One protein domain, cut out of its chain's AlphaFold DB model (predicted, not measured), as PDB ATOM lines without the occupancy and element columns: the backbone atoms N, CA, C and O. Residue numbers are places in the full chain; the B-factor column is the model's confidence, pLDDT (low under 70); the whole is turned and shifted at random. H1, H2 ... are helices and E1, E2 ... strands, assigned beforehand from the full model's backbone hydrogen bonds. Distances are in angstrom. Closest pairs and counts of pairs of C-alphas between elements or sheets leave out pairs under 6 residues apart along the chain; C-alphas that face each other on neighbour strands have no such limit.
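What this domain is: This is residues 3 to 114 of the 121 residues of an uncharacterized protein of Chloroflexi bacterium (UniProt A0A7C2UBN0). A strongly twisted, curled wall of five strands has a smaller twisted sheet of three strands and two short helices, H1 and H2, together on one side of it. The two helices make two layers with the large sheet, helices over one face of it, and both are also on the small sheet. After E8, the long end, residues 90 to 114, has no named element, passes back over the other face of the large sheet toward E1 and then runs away from it. The printed part has 112 residues, in the order E1 E2 E3 H1 E4 E5 H2 E6 E7 E8; the class is mixed. It is compact, with a radius of gyration of the C-alphas of 14.2 A and spans of 43 by 32 by 27 A.

How they stand to each other: The large sheet, mixed, runs E1 (residues 3 to 7), E2 (10 to 17), E4 (44 to 49), E5 (54 to 59), E8 (86 to 89). E1 and E2 are an antiparallel hairpin, N 5 to O 12 2.9 A. E2, which bends by 53 degrees at residue 13, is parallel to E4, N 15 to O 46 2.8 A. E4 and E5 are an antiparallel hairpin, N 47 to O 56 2.8 A; E5 and E8 are antiparallel, N 57 to O 86 2.8 A. H1 (31 to 39) is over E2 at a height over the sheet of 9.4 A, along the strands at 12 degrees on the local plane; its closest C-alphas to E2 are those of Gly 37 and Leu 13, 5.7 A. H1 and H2 (60 to 66) touch, opposite ways at a steep tilt of 41 degrees, the C-alphas of Ile 38 and Ile 60 closest at 7.2 A. The small sheet, antiparallel, runs E3 (26 to 30), E7 (75 to 81), E6 (68 to 72), with N 29 to O 78 2.9 A and N 70 to O 77 2.9 A; E6 and E7 are a hairpin. H1 stands up from it, rising 44 degrees. H2's closest C-alphas to E7 are those of Ala 63 and Leu 80, 6.9 A. In H1 every O i to N i+4 pair is within hydrogen-bond range, in H2 2 of 3.

Where its parts are: E1 begins at C-alpha 3 (96.281, 245.460, 145.262); E8 ends at C-alpha 89 (107.053, 234.406, 155.555). From first to last C-alpha, E2 measures 20.5 A, E7 19.3 A, E5 17.0 A, E4 16.1 A and H1 12.4 A.

The domain as a whole: The C-alphas farthest apart are those of Asp 89 and Ala 114, 43.7 A. The printed part has no cut and no long link between named elements. pLDDT is under 70 in residues 19 to 24 and 103 to 114.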
ATOM      1  N   LYS A   3      96.071 244.176 144.599       84.12
ATOM      2  CA  LYS A   3      96.281 245.460 145.262       84.12
ATOM      3  C   LYS A   3      97.711 245.934 145.018       84.12
ATOM      4  O   LYS A   3      98.639 245.165 145.214       84.12
ATOM      5  N   VAL A   4      97.901 247.206 144.673       82.81
ATOM      6  CA  VAL A   4      99.219 247.845 144.803       82.81
ATOM      7  C   VAL A   4      99.384 248.287 146.259       82.81
ATOM      8  O   VAL A   4      98.533 249.007 146.787       82.81
ATOM      9  N   ALA A   5     100.410 247.788 146.943       82.38
ATOM     10  CA  ALA A   5     100.624 248.009 148.374       82.38
ATOM     11  C   ALA A   5     102.101 248.248 148.687       82.38
ATOM     12  O   ALA A   5     102.963 247.757 147.969       82.38
ATOM     13  N   GLY A   6     102.380 248.967 149.774       84.19
ATOM     14  CA  GLY A   6     103.712 248.991 150.374       84.19
ATOM     15  C   GLY A   6     103.902 247.786 151.298       84.19
ATOM     16  O   GLY A   6     103.055 247.567 152.166       84.19
ATOM     17  N   VAL A   7     104.989 247.038 151.118       84.62
ATOM     18  CA  VAL A   7     105.449 245.933 151.974       84.62
ATOM     19  C   VAL A   7     106.941 246.142 152.215       84.62
ATOM     20  O   VAL A   7     107.690 246.283 151.257       84.62
ATOM     21  N   ASP A   8     107.365 246.246 153.476       84.31
ATOM     22  CA  ASP A   8     108.777 246.417 153.870       84.31
ATOM     23  C   ASP A   8     109.534 247.553 153.145       84.31
ATOM     24  O   ASP A   8     110.731 247.473 152.880       84.31
ATOM     25  N   GLY A   9     108.832 248.649 152.832       84.50
ATOM     26  CA  GLY A   9     109.398 249.806 152.122       84.50
ATOM     27  C   GLY A   9     109.402 249.681 150.594       84.50
ATOM     28  O   GLY A   9     109.837 250.604 149.908       84.50
ATOM     29  N   GLU A  10     108.873 248.587 150.055       89.75
ATOM     30  CA  GLU A  10     108.760 248.310 148.628       89.75
ATOM     31  C   GLU A  10     107.302 248.385 148.166       89.75
ATOM     32  O   GLU A  10     106.392 247.899 148.838       89.75
ATOM     33  N   THR A  11     107.057 248.955 146.988       91.94
ATOM     34  CA  THR A  11     105.751 248.834 146.336       91.94
ATOM     35  C   THR A  11     105.646 247.466 145.669       91.94
ATOM     36  O   THR A  11     106.526 247.066 144.911       91.94
ATOM     37  N   VAL A  12     104.548 246.752 145.892       93.00
ATOM     38  CA  VAL A  12     104.300 245.419 145.331       93.00
ATOM     39  C   VAL A  12     102.894 245.311 144.757       93.00
ATOM     40  O   VAL A  12     101.970 246.007 145.184       93.00
ATOM     41  N   LEU A  13     102.711 244.387 143.816       94.00
ATOM     42  CA  LEU A  13     101.403 243.890 143.408       94.00
ATOM     43  C   LEU A  13     101.021 242.708 144.312       94.00
ATOM     44  O   LEU A  13     101.402 241.564 144.072       94.00
ATOM     45  N   ALA A  14     100.269 243.002 145.366       92.00
ATOM     46  CA  ALA A  14      99.797 242.055 146.362       92.00
ATOM     47  C   ALA A  14      98.495 241.365 145.935       92.00
ATOM     48  O   ALA A  14      97.548 241.993 145.453       92.00
ATOM     49  N   VAL A  15      98.421 240.056 146.142       89.94
ATOM     50  CA  VAL A  15      97.294 239.215 145.739       89.94
ATOM     51  C   VAL A  15      96.977 238.260 146.879       89.94
ATOM     52  O   VAL A  15      97.845 237.523 147.337       89.94
ATOM     53  N   THR A  16      95.727 238.252 147.339       87.56
ATOM     54  CA  THR A  16      95.303 237.382 148.446       87.56
ATOM     55  C   THR A  16      94.538 236.182 147.925       87.56
ATOM     56  O   THR A  16      93.518 236.330 147.246       87.56
ATOM     57  N   TYR A  17      95.009 234.990 148.271       85.00
ATOM     58  CA  TYR A  17      94.326 233.729 148.025       85.00
ATOM     59  C   TYR A  17      93.746 233.246 149.356       85.00
ATOM     60  O   TYR A  17      94.415 232.620 150.173       85.00
ATOM     61  N   ARG A  18      92.473 233.589 149.576       71.06
ATOM     62  CA  ARG A  18      91.648 233.093 150.679       71.06
ATOM     63  C   ARG A  18      90.782 231.984 150.088       71.06
ATOM     64  O   ARG A  18      90.002 232.271 149.181       71.06
ATOM     65  N   HIS A  19      90.966 230.732 150.501       68.81
ATOM     66  CA  HIS A  19      90.216 229.568 149.985       68.81
ATOM     67  C   HIS A  19      90.556 229.083 148.564       68.81
ATOM     68  O   HIS A  19      89.814 228.288 147.988       68.81
ATOM     69  N   ARG A  20      91.680 229.515 147.984       66.19
ATOM     70  CA  ARG A  20      92.250 228.833 146.812       66.19
ATOM     71  C   ARG A  20      93.319 227.871 147.310       66.19
ATOM     72  O   ARG A  20      94.351 228.327 147.789       66.19
ATOM     73  N   GLN A  21      93.096 226.565 147.155       65.38
ATOM     74  CA  GLN A  21      94.219 225.620 147.152       65.38
ATOM     75  C   GLN A  21      95.229 226.091 146.102       65.38
ATOM     76  O   GLN A  21      94.796 226.646 145.088       65.38
ATOM     77  N   ARG A  22      96.537 225.883 146.331       66.31
ATOM     78  CA  ARG A  22      97.597 226.128 145.335       66.31
ATOM     79  C   ARG A  22      97.145 225.515 144.006       66.31
ATOM     80  O   ARG A  22      97.201 224.300 143.830       66.31
ATOM     81  N   LEU A  23      96.584 226.336 143.116       56.94
ATOM     82  CA  LEU A  23      95.814 225.882 141.960       56.94
ATOM     83  C   LEU A  23      96.770 225.153 141.024       56.94
ATOM     84  O   LEU A  23      97.448 225.793 140.232       56.94
ATOM     85  N   GLN A  24      96.867 223.826 141.135       66.00
ATOM     86  CA  GLN A  24      97.694 222.987 140.260       66.00
ATOM     87  C   GLN A  24      99.113 223.556 140.034       66.00
ATOM     88  O   GLN A  24      99.588 223.609 138.898       66.00
ATOM     89  N   ASN A  25      99.767 224.033 141.101       83.12
ATOM     90  CA  ASN A  25     101.106 224.638 141.062       83.12
ATOM     91  C   ASN A  25     101.253 225.872 140.151       83.12
ATOM     92  O   ASN A  25     102.338 226.128 139.626       83.12
ATOM     93  N   ARG A  26     100.194 226.672 139.984       88.19
ATOM     94  CA  ARG A  26     100.235 227.944 139.250       88.19
ATOM     95  C   ARG A  26      99.311 229.008 139.842       88.19
ATOM     96  O   ARG A  26      98.362 228.709 140.563       88.19
ATOM     97  N   VAL A  27      99.580 230.258 139.492       89.56
ATOM     98  CA  VAL A  27      98.727 231.424 139.762       89.56
ATOM     99  C   VAL A  27      98.440 232.143 138.451       89.56
ATOM    100  O   VAL A  27      99.263 232.111 137.540       89.56
ATOM    101  N   SER A  28      97.279 232.785 138.347       89.38
ATOM    102  CA  SER A  28      96.972 233.692 137.238       89.38
ATOM    103  C   SER A  28      96.784 235.108 137.757       89.38
ATOM    104  O   SER A  28      96.279 235.310 138.871       89.38
ATOM    105  N   LEU A  29      97.204 236.073 136.944       90.25
ATOM    106  CA  LEU A  29      96.974 237.494 137.150       90.25
ATOM    107  C   LEU A  29      96.590 238.164 135.830       90.25
ATOM    108  O   LEU A  29      97.268 237.947 134.825       90.25
ATOM    109  N   PRO A  30      95.598 239.070 135.825       90.44
ATOM    110  CA  PRO A  30      95.301 239.865 134.644       90.44
ATOM    111  C   PRO A  30      96.529 240.666 134.194       90.44
ATOM    112  O   PRO A  30      97.140 241.386 134.989       90.44
ATOM    113  N   LEU A  31      96.853 240.624 132.899       91.00
ATOM    114  CA  LEU A  31      97.963 241.380 132.305       91.00
ATOM    115  C   LEU A  31      97.857 242.880 132.610       91.00
ATOM    116  O   LEU A  31      98.863 243.543 132.863       91.00
ATOM    117  N   VAL A  32      96.632 243.412 132.604       89.31
ATOM    118  CA  VAL A  32      96.362 244.821 132.918       89.31
ATOM    119  C   VAL A  32      96.740 245.175 134.359       89.31
ATOM    120  O   VAL A  32      97.243 246.266 134.595       89.31
ATOM    121  N   ALA A  33      96.574 244.250 135.309       90.56
ATOM    122  CA  ALA A  33      96.954 244.472 136.700       90.56
ATOM    123  C   ALA A  33      98.479 244.476 136.872       90.56
ATOM    124  O   ALA A  33      99.002 245.314 137.602       90.56
ATOM    125  N   ILE A  34      99.194 243.593 136.163       91.94
ATOM    126  CA  ILE A  34     100.665 243.572 136.168       91.94
ATOM    127  C   ILE A  34     101.216 244.879 135.589       91.94
ATOM    128  O   ILE A  34     102.054 245.520 136.215       91.94
ATOM    129  N   ARG A  35     100.704 245.313 134.428       91.50
ATOM    130  CA  ARG A  35     101.109 246.583 133.800       91.50
ATOM    131  C   ARG A  35     100.833 247.779 134.698       91.50
ATOM    132  O   ARG A  35     101.729 248.584 134.912       91.50
ATOM    133  N   TYR A  36      99.635 247.841 135.274       91.00
ATOM    134  CA  TYR A  36      99.282 248.888 136.223       91.00
ATOM    135  C   TYR A  36     100.234 248.904 137.427       91.00
ATOM    136  O   TYR A  36     100.707 249.966 137.813       91.00
ATOM    137  N   GLY A  37     100.570 247.737 137.987       91.69
ATOM    138  CA  GLY A  37     101.559 247.627 139.062       91.69
ATOM    139  C   GLY A  37     102.915 248.214 138.669       91.69
ATOM    140  O   GLY A  37     103.435 249.055 139.396       91.69
ATOM    141  N   ILE A  38     103.449 247.830 137.506       92.38
ATOM    142  CA  ILE A  38     104.725 248.348 136.976       92.38
ATOM    143  C   ILE A  38     104.673 249.872 136.811       92.38
ATOM    144  O   ILE A  38     105.571 250.571 137.272       92.38
ATOM    145  N   GLU A  39     103.605 250.402 136.209       92.31
ATOM    146  CA  GLU A  39     103.404 251.849 136.027       92.31
ATOM    147  C   GLU A  39     103.373 252.616 137.358       92.31
ATOM    148  O   GLU A  39     103.718 253.795 137.400       92.31
ATOM    149  N   HIS A  40     102.998 251.946 138.452       92.19
ATOM    150  CA  HIS A  40     102.941 252.510 139.803       92.19
ATOM    151  C   HIS A  40     104.151 252.110 140.665       92.19
ATOM    152  O   HIS A  40     104.120 252.257 141.887       92.19
ATOM    153  N   GLY A  41     105.224 251.621 140.038       94.69
ATOM    154  CA  GLY A  41     106.497 251.337 140.696       94.69
ATOM    155  C   GLY A  41     106.512 250.058 141.528       94.69
ATOM    156  O   GLY A  41     107.381 249.919 142.387       94.69
ATOM    157  N   ALA A  42     105.567 249.138 141.314       95.38
ATOM    158  CA  ALA A  42     105.645 247.826 141.935       95.38
ATOM    159  C   ALA A  42     106.914 247.105 141.464       95.38
ATOM    160  O   ALA A  42     107.179 247.078 140.267       95.38
ATOM    161  N   GLN A  43     107.678 246.521 142.384       95.75
ATOM    162  CA  GLN A  43     108.922 245.812 142.065       95.75
ATOM    163  C   GLN A  43     108.747 244.287 142.129       95.75
ATOM    164  O   GLN A  43     109.466 243.548 141.455       95.75
ATOM    165  N   ALA A  44     107.735 243.803 142.853       96.12
ATOM    166  CA  ALA A  44     107.403 242.387 142.938       96.12
ATOM    167  C   ALA A  44     105.896 242.117 142.885       96.12
ATOM    168  O   ALA A  44     105.059 242.966 143.198       96.12
ATOM    169  N   VAL A  45     105.560 240.885 142.514       95.25
ATOM    170  CA  VAL A  45     104.272 240.247 142.765       95.25
ATOM    171  C   VAL A  45     104.391 239.462 144.067       95.25
ATOM    172  O   VAL A  45     105.282 238.622 144.197       95.25
ATOM    173  N   ILE A  46     103.473 239.696 145.004       94.56
ATOM    174  CA  ILE A  46     103.352 238.892 146.223       94.56
ATOM    175  C   ILE A  46     101.996 238.195 146.231       94.56
ATOM    176  O   ILE A  46     100.951 238.847 146.244       94.56
ATOM    177  N   VAL A  47     102.007 236.864 146.259       92.12
ATOM    178  CA  VAL A  47     100.809 236.038 146.434       92.12
ATOM    179  C   VAL A  47     100.791 235.496 147.852       92.12
ATOM    180  O   VAL A  47     101.644 234.703 148.231       92.12
ATOM    181  N   ARG A  48      99.802 235.906 148.637       91.00
ATOM    182  CA  ARG A  48      99.655 235.487 150.030       91.00
ATOM    183  C   ARG A  48      98.586 234.418 150.162       91.00
ATOM    184  O   ARG A  48      97.452 234.617 149.715       91.00
ATOM    185  N   TYR A  49      98.951 233.318 150.808       88.75
ATOM    186  CA  TYR A  49      98.048 232.234 151.174       88.75
ATOM    187  C   TYR A  49      97.701 232.392 152.652       88.75
ATOM    188  O   TYR A  49      98.492 232.055 153.531       88.75
ATOM    189  N   ASP A  50      96.523 232.957 152.923       87.50
ATOM    190  CA  ASP A  50      96.120 233.310 154.291       87.50
ATOM    191  C   ASP A  50      95.937 232.069 155.177       87.50
ATOM    192  O   ASP A  50      96.315 232.098 156.345       87.50
ATOM    193  N   ASP A  51      95.403 230.982 154.612       86.69
ATOM    194  CA  ASP A  51      95.123 229.742 155.348       86.69
ATOM    195  C   ASP A  51      96.420 228.992 155.724       86.69
ATOM    196  O   ASP A  51      96.517 228.421 156.807       86.69
ATOM    197  N   GLU A  52      97.437 229.032 154.854       86.88
ATOM    198  CA  GLU A  52      98.746 228.387 155.065       86.88
ATOM    199  C   GLU A  52      99.739 229.283 155.826       86.88
ATOM    200  O   GLU A  52     100.782 228.810 156.264       86.88
ATOM    201  N   ARG A  53      99.425 230.575 155.990       89.50
ATOM    202  CA  ARG A  53     100.330 231.604 156.527       89.50
ATOM    203  C   ARG A  53     101.699 231.623 155.839       89.50
ATOM    204  O   ARG A  53     102.729 231.699 156.504       89.50
ATOM    205  N   VAL A  54     101.689 231.660 154.507       91.12
ATOM    206  CA  VAL A  54     102.891 231.856 153.679       91.12
ATOM    207  C   VAL A  54     102.667 232.929 152.617       91.12
ATOM    208  O   VAL A  54     101.524 233.237 152.249       91.12
ATOM    209  N   ALA A  55     103.759 233.488 152.101       93.38
ATOM    210  CA  ALA A  55     103.744 234.362 150.937       93.38
ATOM    211  C   ALA A  55     104.716 233.858 149.869       93.38
ATOM    212  O   ALA A  55     105.794 233.358 150.165       93.38
ATOM    213  N   LEU A  56     104.319 234.001 148.611       94.19
ATOM    214  CA  LEU A  56     105.139 233.707 147.448       94.19
ATOM    215  C   LEU A  56     105.510 235.015 146.770       94.19
ATOM    216  O   LEU A  56     104.631 235.836 146.500       94.19
ATOM    217  N   ARG A  57     106.789 235.189 146.460       95.62
ATOM    218  CA  ARG A  57     107.335 236.411 145.878       95.62
ATOM    219  C   ARG A  57     107.970 236.138 144.520       95.62
ATOM    220  O   ARG A  57     108.685 235.159 144.352       95.62
ATOM    221  N   LEU A  58     107.717 237.025 143.563       96.62
ATOM    222  CA  LEU A  58     108.337 237.011 142.237       96.62
ATOM    223  C   LEU A  58     108.656 238.450 141.811       96.62
ATOM    224  O   LEU A  58     107.750 239.286 141.888       96.62
ATOM    225  N   PRO A  59     109.870 238.769 141.329       96.31
ATOM    226  CA  PRO A  59     110.146 240.066 140.715       96.31
ATOM    227  C   PRO A  59     109.149 240.370 139.589       96.31
ATOM    228  O   PRO A  59     108.830 239.515 138.762       96.31
ATOM    229  N   ILE A  60     108.614 241.590 139.539       94.56
ATOM    230  CA  ILE A  60     107.500 241.890 138.627       94.56
ATOM    231  C   ILE A  60     107.905 241.787 137.149       94.56
ATOM    232  O   ILE A  60     107.084 241.453 136.293       94.56
ATOM    233  N   GLU A  61     109.178 242.039 136.846       93.06
ATOM    234  CA  GLU A  61     109.744 241.908 135.503       93.06
ATOM    235  C   GLU A  61     109.718 240.452 135.018       93.06
ATOM    236  O   GLU A  61     109.436 240.180 133.844       93.06
ATOM    237  N   ASP A  62     109.929 239.511 135.938       95.50
ATOM    238  CA  ASP A  62     109.923 238.079 135.659       95.50
ATOM    239  C   ASP A  62     108.511 237.574 135.359       95.50
ATOM    240  O   ASP A  62     108.336 236.677 134.530       95.50
ATOM    241  N   ALA A  63     107.483 238.213 135.930       92.81
ATOM    242  CA  ALA A  63     106.092 237.878 135.643       92.81
ATOM    243  C   ALA A  63     105.755 238.037 134.148       92.81
ATOM    244  O   ALA A  63     105.107 237.173 133.553       92.81
ATOM    245  N   LEU A  64     106.215 239.115 133.503       90.00
ATOM    246  CA  LEU A  64     105.969 239.337 132.072       90.00
ATOM    247  C   LEU A  64     106.906 238.543 131.159       90.00
ATOM    248  O   LEU A  64     106.545 238.294 130.004       90.00
ATOM    249  N   ARG A  65     108.094 238.187 131.660       94.31
ATOM    250  CA  ARG A  65     109.125 237.452 130.920       94.31
ATOM    251  C   ARG A  65     108.831 235.957 130.847       94.31
ATOM    252  O   ARG A  65     108.999 235.362 129.788       94.31
ATOM    253  N   HIS A  66     108.404 235.369 131.961       94.38
ATOM    254  CA  HIS A  66     108.269 233.921 132.115       94.38
ATOM    255  C   HIS A  66     106.819 233.437 132.140       94.38
ATOM    256  O   HIS A  66     106.571 232.246 131.950       94.38
ATOM    257  N   GLY A  67     105.856 234.337 132.350       92.75
ATOM    258  CA  GLY A  67     104.442 233.990 132.304       92.75
ATOM    259  C   GLY A  67     103.940 233.737 130.884       92.75
ATOM    260  O   GLY A  67     104.283 234.466 129.948       92.75
ATOM    261  N   TRP A  68     103.080 232.730 130.720       94.31
ATOM    262  CA  TRP A  68     102.363 232.530 129.460       94.31
ATOM    263  C   TRP A  68     101.040 233.289 129.483       94.31
ATOM    264  O   TRP A  68     100.429 233.490 130.533       94.31
ATOM    265  N   ARG A  69     100.612 233.745 128.307       93.88
ATOM    266  CA  ARG A  69      99.428 234.592 128.151       93.88
ATOM    267  C   ARG A  69      98.283 233.771 127.593       93.88
ATOM    268  O   ARG A  69      98.471 233.044 126.621       93.88
ATOM    269  N   GLU A  70      97.108 233.938 128.170       92.56
ATOM    270  CA  GLU A  70      95.883 233.299 127.709       92.56
ATOM    271  C   GLU A  70      94.749 234.321 127.701       92.56
ATOM    272  O   GLU A  70      94.611 235.110 128.633       92.56
ATOM    273  N   ALA A  71      93.955 234.342 126.633       90.19
ATOM    274  CA  ALA A  71      92.760 235.171 126.578       90.19
ATOM    275  C   ALA A  71      91.593 234.410 127.214       90.19
ATOM    276  O   ALA A  71      91.198 233.360 126.712       90.19
ATOM    277  N   LEU A  72      91.037 234.951 128.296       81.94
ATOM    278  CA  LEU A  72      89.901 234.395 129.026       81.94
ATOM    279  C   LEU A  72      88.869 235.502 129.222       81.94
ATOM    280  O   LEU A  72      89.207 236.578 129.702       81.94
ATOM    281  N   ASP A  73      87.625 235.268 128.808       81.38
ATOM    282  CA  ASP A  73      86.499 236.197 129.011       81.38
ATOM    283  C   ASP A  73      86.778 237.656 128.585       81.38
ATOM    284  O   ASP A  73      86.378 238.616 129.242       81.38
ATOM    285  N   GLY A  74      87.495 237.845 127.469       79.06
ATOM    286  CA  GLY A  74      87.809 239.174 126.926       79.06
ATOM    287  C   GLY A  74      88.932 239.927 127.653       79.06
ATOM    288  O   GLY A  74      89.195 241.084 127.319       79.06
ATOM    289  N   GLN A  75      89.621 239.283 128.597       83.12
ATOM    290  CA  GLN A  75      90.847 239.777 129.226       83.12
ATOM    291  C   GLN A  75      92.024 238.831 128.961       83.12
ATOM    292  O   GLN A  75      91.850 237.639 128.725       83.12
ATOM    293  N   VAL A  76      93.247 239.363 128.996       89.31
ATOM    294  CA  VAL A  76      94.461 238.538 128.931       89.31
ATOM    295  C   VAL A  76      94.917 238.235 130.351       89.31
ATOM    296  O   VAL A  76      95.281 239.150 131.090       89.31
ATOM    297  N   GLU A  77      94.930 236.961 130.711       91.94
ATOM    298  CA  GLU A  77      95.533 236.440 131.932       91.94
ATOM    299  C   GLU A  77      96.996 236.072 131.665       91.94
ATOM    300  O   GLU A  77      97.355 235.562 130.600       91.94
ATOM    301  N   VAL A  78      97.853 236.357 132.641       93.44
ATOM    302  CA  VAL A  78      99.235 235.894 132.702       93.44
ATOM    303  C   VAL A  78      99.293 234.812 133.756       93.44
ATOM    304  O   VAL A  78      99.040 235.053 134.937       93.44
ATOM    305  N   TRP A  79      99.637 233.617 133.319       93.56
ATOM    306  CA  TRP A  79      99.790 232.475 134.191       93.56
ATOM    307  C   TRP A  79     101.257 232.271 134.549       93.56
ATOM    308  O   TRP A  79     102.138 232.338 133.690       93.56
ATOM    309  N   LEU A  80     101.504 232.007 135.827       93.56
ATOM    310  CA  LEU A  80     102.831 231.873 136.407       93.56
ATOM    311  C   LEU A  80     102.901 230.556 137.188       93.56
ATOM    312  O   LEU A  80     102.079 230.344 138.088       93.56
ATOM    313  N   PRO A  81     103.852 229.658 136.881       92.81
ATOM    314  CA  PRO A  81     104.074 228.480 137.701       92.81
ATOM    315  C   PRO A  81     104.657 228.889 139.056       92.81
ATOM    316  O   PRO A  81     105.505 229.777 139.138       92.81
ATOM    317  N   LEU A  82     104.227 228.212 140.125       90.88
ATOM    318  CA  LEU A  82     104.696 228.502 141.484       90.88
ATOM    319  C   LEU A  82     106.199 228.272 141.657       90.88
ATOM    320  O   LEU A  82     106.802 228.891 142.520       90.88
ATOM    321  N   SER A  83     106.815 227.446 140.808       92.00
ATOM    322  CA  SER A  83     108.262 227.211 140.804       92.00
ATOM    323  C   SER A  83     109.099 228.439 140.433       92.00
ATOM    324  O   SER A  83     110.313 228.388 140.583       92.00
ATOM    325  N   LEU A  84     108.489 229.504 139.898       94.44
ATOM    326  CA  LEU A  84     109.182 230.779 139.686       94.44
ATOM    327  C   LEU A  84     109.264 231.619 140.960       94.44
ATOM    328  O   LEU A  84     110.053 232.554 141.012       94.44
ATOM    329  N   PHE A  85     108.409 231.342 141.942       95.06
ATOM    330  CA  PHE A  85     108.303 232.157 143.137       95.06
ATOM    331  C   PHE A  85     109.233 231.637 144.222       95.06
ATOM    332  O   PHE A  85     109.401 230.430 144.402       95.06
ATOM    333  N   GLU A  86     109.746 232.569 145.006       95.50
ATOM    334  CA  GLU A  86     110.383 232.275 146.278       95.50
ATOM    335  C   GLU A  86     109.306 232.253 147.366       95.50
ATOM    336  O   GLU A  86     108.510 233.188 147.490       95.50
ATOM    337  N   GLU A  87     109.245 231.161 148.129       94.00
ATOM    338  CA  GLU A  87     108.378 231.062 149.302       94.00
ATOM    339  C   GLU A  87     109.062 231.731 150.494       94.00
ATOM    340  O   GLU A  87     110.241 231.503 150.761       94.00
ATOM    341  N   GLY A  88     108.310 232.561 151.203       91.56
ATOM    342  CA  GLY A  88     108.764 233.258 152.390       91.56
ATOM    343  C   GLY A  88     107.647 233.419 153.409       91.56
ATOM    344  O   GLY A  88     106.529 232.906 153.258       91.56
ATOM    345  N   ASP A  89     107.974 234.159 154.460       91.69
ATOM    346  CA  ASP A  89     107.053 234.406 155.555       91.69
ATOM    347  C   ASP A  89     105.820 235.183 155.092       91.69
ATOM    348  O   ASP A  89     105.848 236.005 154.172       91.69
ATOM    349  N   TRP A  90     104.702 234.922 155.760       91.50
ATOM    350  CA  TRP A  90     103.485 235.692 155.560       91.50
ATOM    351  C   TRP A  90     103.727 237.169 155.880       91.50
ATOM    352  O   TRP A  90     104.182 237.509 156.970       91.50
ATOM    353  N   VAL A  91     103.349 238.043 154.951       89.12
ATOM    354  CA  VAL A  91     103.475 239.496 155.103       89.12
ATOM    355  C   VAL A  91     102.111 240.156 155.283       89.12
ATOM    356  O   VAL A  91     101.114 239.770 154.652       89.12
ATOM    357  N   ASP A  92     102.071 241.181 156.131       86.75
ATOM    358  CA  ASP A  92     100.903 242.047 156.242       86.75
ATOM    359  C   ASP A  92     101.022 243.253 155.310       86.75
ATOM    360  O   ASP A  92     102.113 243.708 154.973       86.75
ATOM    361  N   TRP A  93      99.881 243.799 154.913       85.38
ATOM    362  CA  TRP A  93      99.821 245.066 154.199       85.38
ATOM    363  C   TRP A  93      98.573 245.841 154.616       85.38
ATOM    364  O   TRP A  93      97.555 245.234 154.957       85.38
ATOM    365  N   PRO A  94      98.594 247.186 154.538       79.44
ATOM    366  CA  PRO A  94      97.458 248.006 154.949       79.44
ATOM    367  C   PRO A  94      96.158 247.623 154.233       79.44
ATOM    368  O   PRO A  94      96.180 247.050 153.139       79.44
ATOM    369  N   TYR A  95      95.007 248.022 154.769       74.75
ATOM    370  CA  TYR A  95      93.735 247.910 154.047       74.75
ATOM    371  C   TYR A  95      93.720 248.788 152.789       74.75
ATOM    372  O   TYR A  95      94.486 249.745 152.656       74.75
ATOM    373  N   ALA A  96      92.926 248.409 151.785       75.31
ATOM    374  CA  ALA A  96      92.760 249.230 150.586       75.31
ATOM    375  C   ALA A  96      92.046 250.540 150.951       75.31
ATOM    376  O   ALA A  96      90.976 250.513 151.550       75.31
ATOM    377  N   THR A  97      92.645 251.672 150.588       76.00
ATOM    378  CA  THR A  97      92.079 253.016 150.804       76.00
ATOM    379  C   THR A  97      91.405 253.573 149.550       76.00
ATOM    380  O   THR A  97      90.613 254.505 149.641       76.00
ATOM    381  N   ALA A  98      91.689 252.987 148.385       73.81
ATOM    382  CA  ALA A  98      91.093 253.326 147.102       73.81
ATOM    383  C   ALA A  98      90.946 252.065 146.238       73.81
ATOM    384  O   ALA A  98      91.688 251.094 146.404       73.81
ATOM    385  N   ALA A  99      89.994 252.095 145.306       77.88
ATOM    386  CA  ALA A  99      89.787 251.049 144.316       77.88
ATOM    387  C   ALA A  99      89.861 251.655 142.913       77.88
ATOM    388  O   ALA A  99      89.191 252.645 142.625       77.88
ATOM    389  N   VAL A 100      90.659 251.040 142.044       78.38
ATOM    390  CA  VAL A 100      90.777 251.421 140.634       78.38
ATOM    391  C   VAL A 100      90.211 250.287 139.794       78.38
ATOM    392  O   VAL A 100      90.613 249.132 139.940       78.38
ATOM    393  N   ARG A 101      89.257 250.608 138.915       77.19
ATOM    394  CA  ARG A 101      88.772 249.658 137.915       77.19
ATOM    395  C   ARG A 101      89.749 249.654 136.745       77.19
ATOM    396  O   ARG A 101      89.945 250.678 136.101       77.19
ATOM    397  N   LEU A 102      90.330 248.491 136.477       74.50
ATOM    398  CA  LEU A 102      91.186 248.255 135.321       74.50
ATOM    399  C   LEU A 102      90.393 247.463 134.281       74.50
ATOM    400  O   LEU A 102      89.844 246.411 134.600       74.50
ATOM    401  N   GLY A 103      90.328 247.973 133.052       66.75
ATOM    402  CA  GLY A 103      89.480 247.421 131.995       66.75
ATOM    403  C   GLY A 103      88.122 248.126 131.878       66.75
ATOM    404  O   GLY A 103      87.842 249.062 132.631       66.75
ATOM    405  N   PRO A 104      87.296 247.724 130.900       57.81
ATOM    406  CA  PRO A 104      86.066 248.436 130.588       57.81
ATOM    407  C   PRO A 104      85.046 248.450 131.743       57.81
ATOM    408  O   PRO A 104      84.930 247.511 132.544       57.81
ATOM    409  N   GLY A 105      84.279 249.538 131.831       48.50
ATOM    410  CA  GLY A 105      83.101 249.637 132.692       48.50
ATOM    411  C   GLY A 105      82.018 248.604 132.334       48.50
ATOM    412  O   GLY A 105      82.072 247.987 131.268       48.50
ATOM    413  N   PRO A 106      80.996 248.394 133.187       39.81
ATOM    414  CA  PRO A 106      79.811 247.651 132.770       39.81
ATOM    415  C   PRO A 106      79.180 248.409 131.589       39.81
ATOM    416  O   PRO A 106      78.729 249.537 131.767       39.81
ATOM    417  N   GLY A 107      79.202 247.818 130.390       50.28
ATOM    418  CA  GLY A 107      78.692 248.435 129.156       50.28
ATOM    419  C   GLY A 107      79.755 248.961 128.184       50.28
ATOM    420  O   GLY A 107      79.400 249.381 127.087       50.28
ATOM    421  N   GLU A 108      81.043 248.903 128.525       47.22
ATOM    422  CA  GLU A 108      82.119 249.237 127.588       47.22
ATOM    423  C   GLU A 108      82.735 247.947 127.023       47.22
ATOM    424  O   GLU A 108      83.028 247.001 127.751       47.22
ATOM    425  N   LEU A 109      82.914 247.861 125.703       44.84
ATOM    426  CA  LEU A 109      83.668 246.760 125.101       44.84
ATOM    427  C   LEU A 109      85.175 246.988 125.327       44.84
ATOM    428  O   LEU A 109      85.623 248.140 125.323       44.84
ATOM    429  N   PRO A 110      85.992 245.931 125.501       46.75
ATOM    430  CA  PRO A 110      87.438 246.079 125.627       46.75
ATOM    431  C   PRO A 110      87.999 246.821 124.408       46.75
ATOM    432  O   PRO A 110      87.864 246.345 123.281       46.75
ATOM    433  N   ARG A 111      88.684 247.959 124.609       50.62
ATOM    434  CA  ARG A 111      89.336 248.720 123.516       50.62
ATOM    435  C   ARG A 111      90.323 247.875 122.695       50.62
ATOM    436  O   ARG A 111      90.640 248.241 121.570       50.62
ATOM    437  N   GLN A 112      90.774 246.727 123.211       45.06
ATOM    438  CA  GLN A 112      91.607 245.780 122.459       45.06
ATOM    439  C   GLN A 112      90.895 245.139 121.255       45.06
ATOM    440  O   GLN A 112      91.581 244.732 120.324       45.06
ATOM    441  N   LEU A 113      89.558 245.105 121.215       43.50
ATOM    442  CA  LEU A 113      88.808 244.671 120.026       43.50
ATOM    443  C   LEU A 113      88.713 245.760 118.942       43.50
ATOM    444  O   LEU A 113      88.522 245.425 117.778       43.50
ATOM    445  N   ALA A 114      88.901 247.041 119.281       40.47
ATOM    446  CA  ALA A 114      88.840 248.132 118.302       40.47
ATOM    447  C   ALA A 114      90.070 248.161 117.371       40.47
ATOM    448  O   ALA A 114      89.942 248.480 116.194       40.47
TER     449      ALA A 114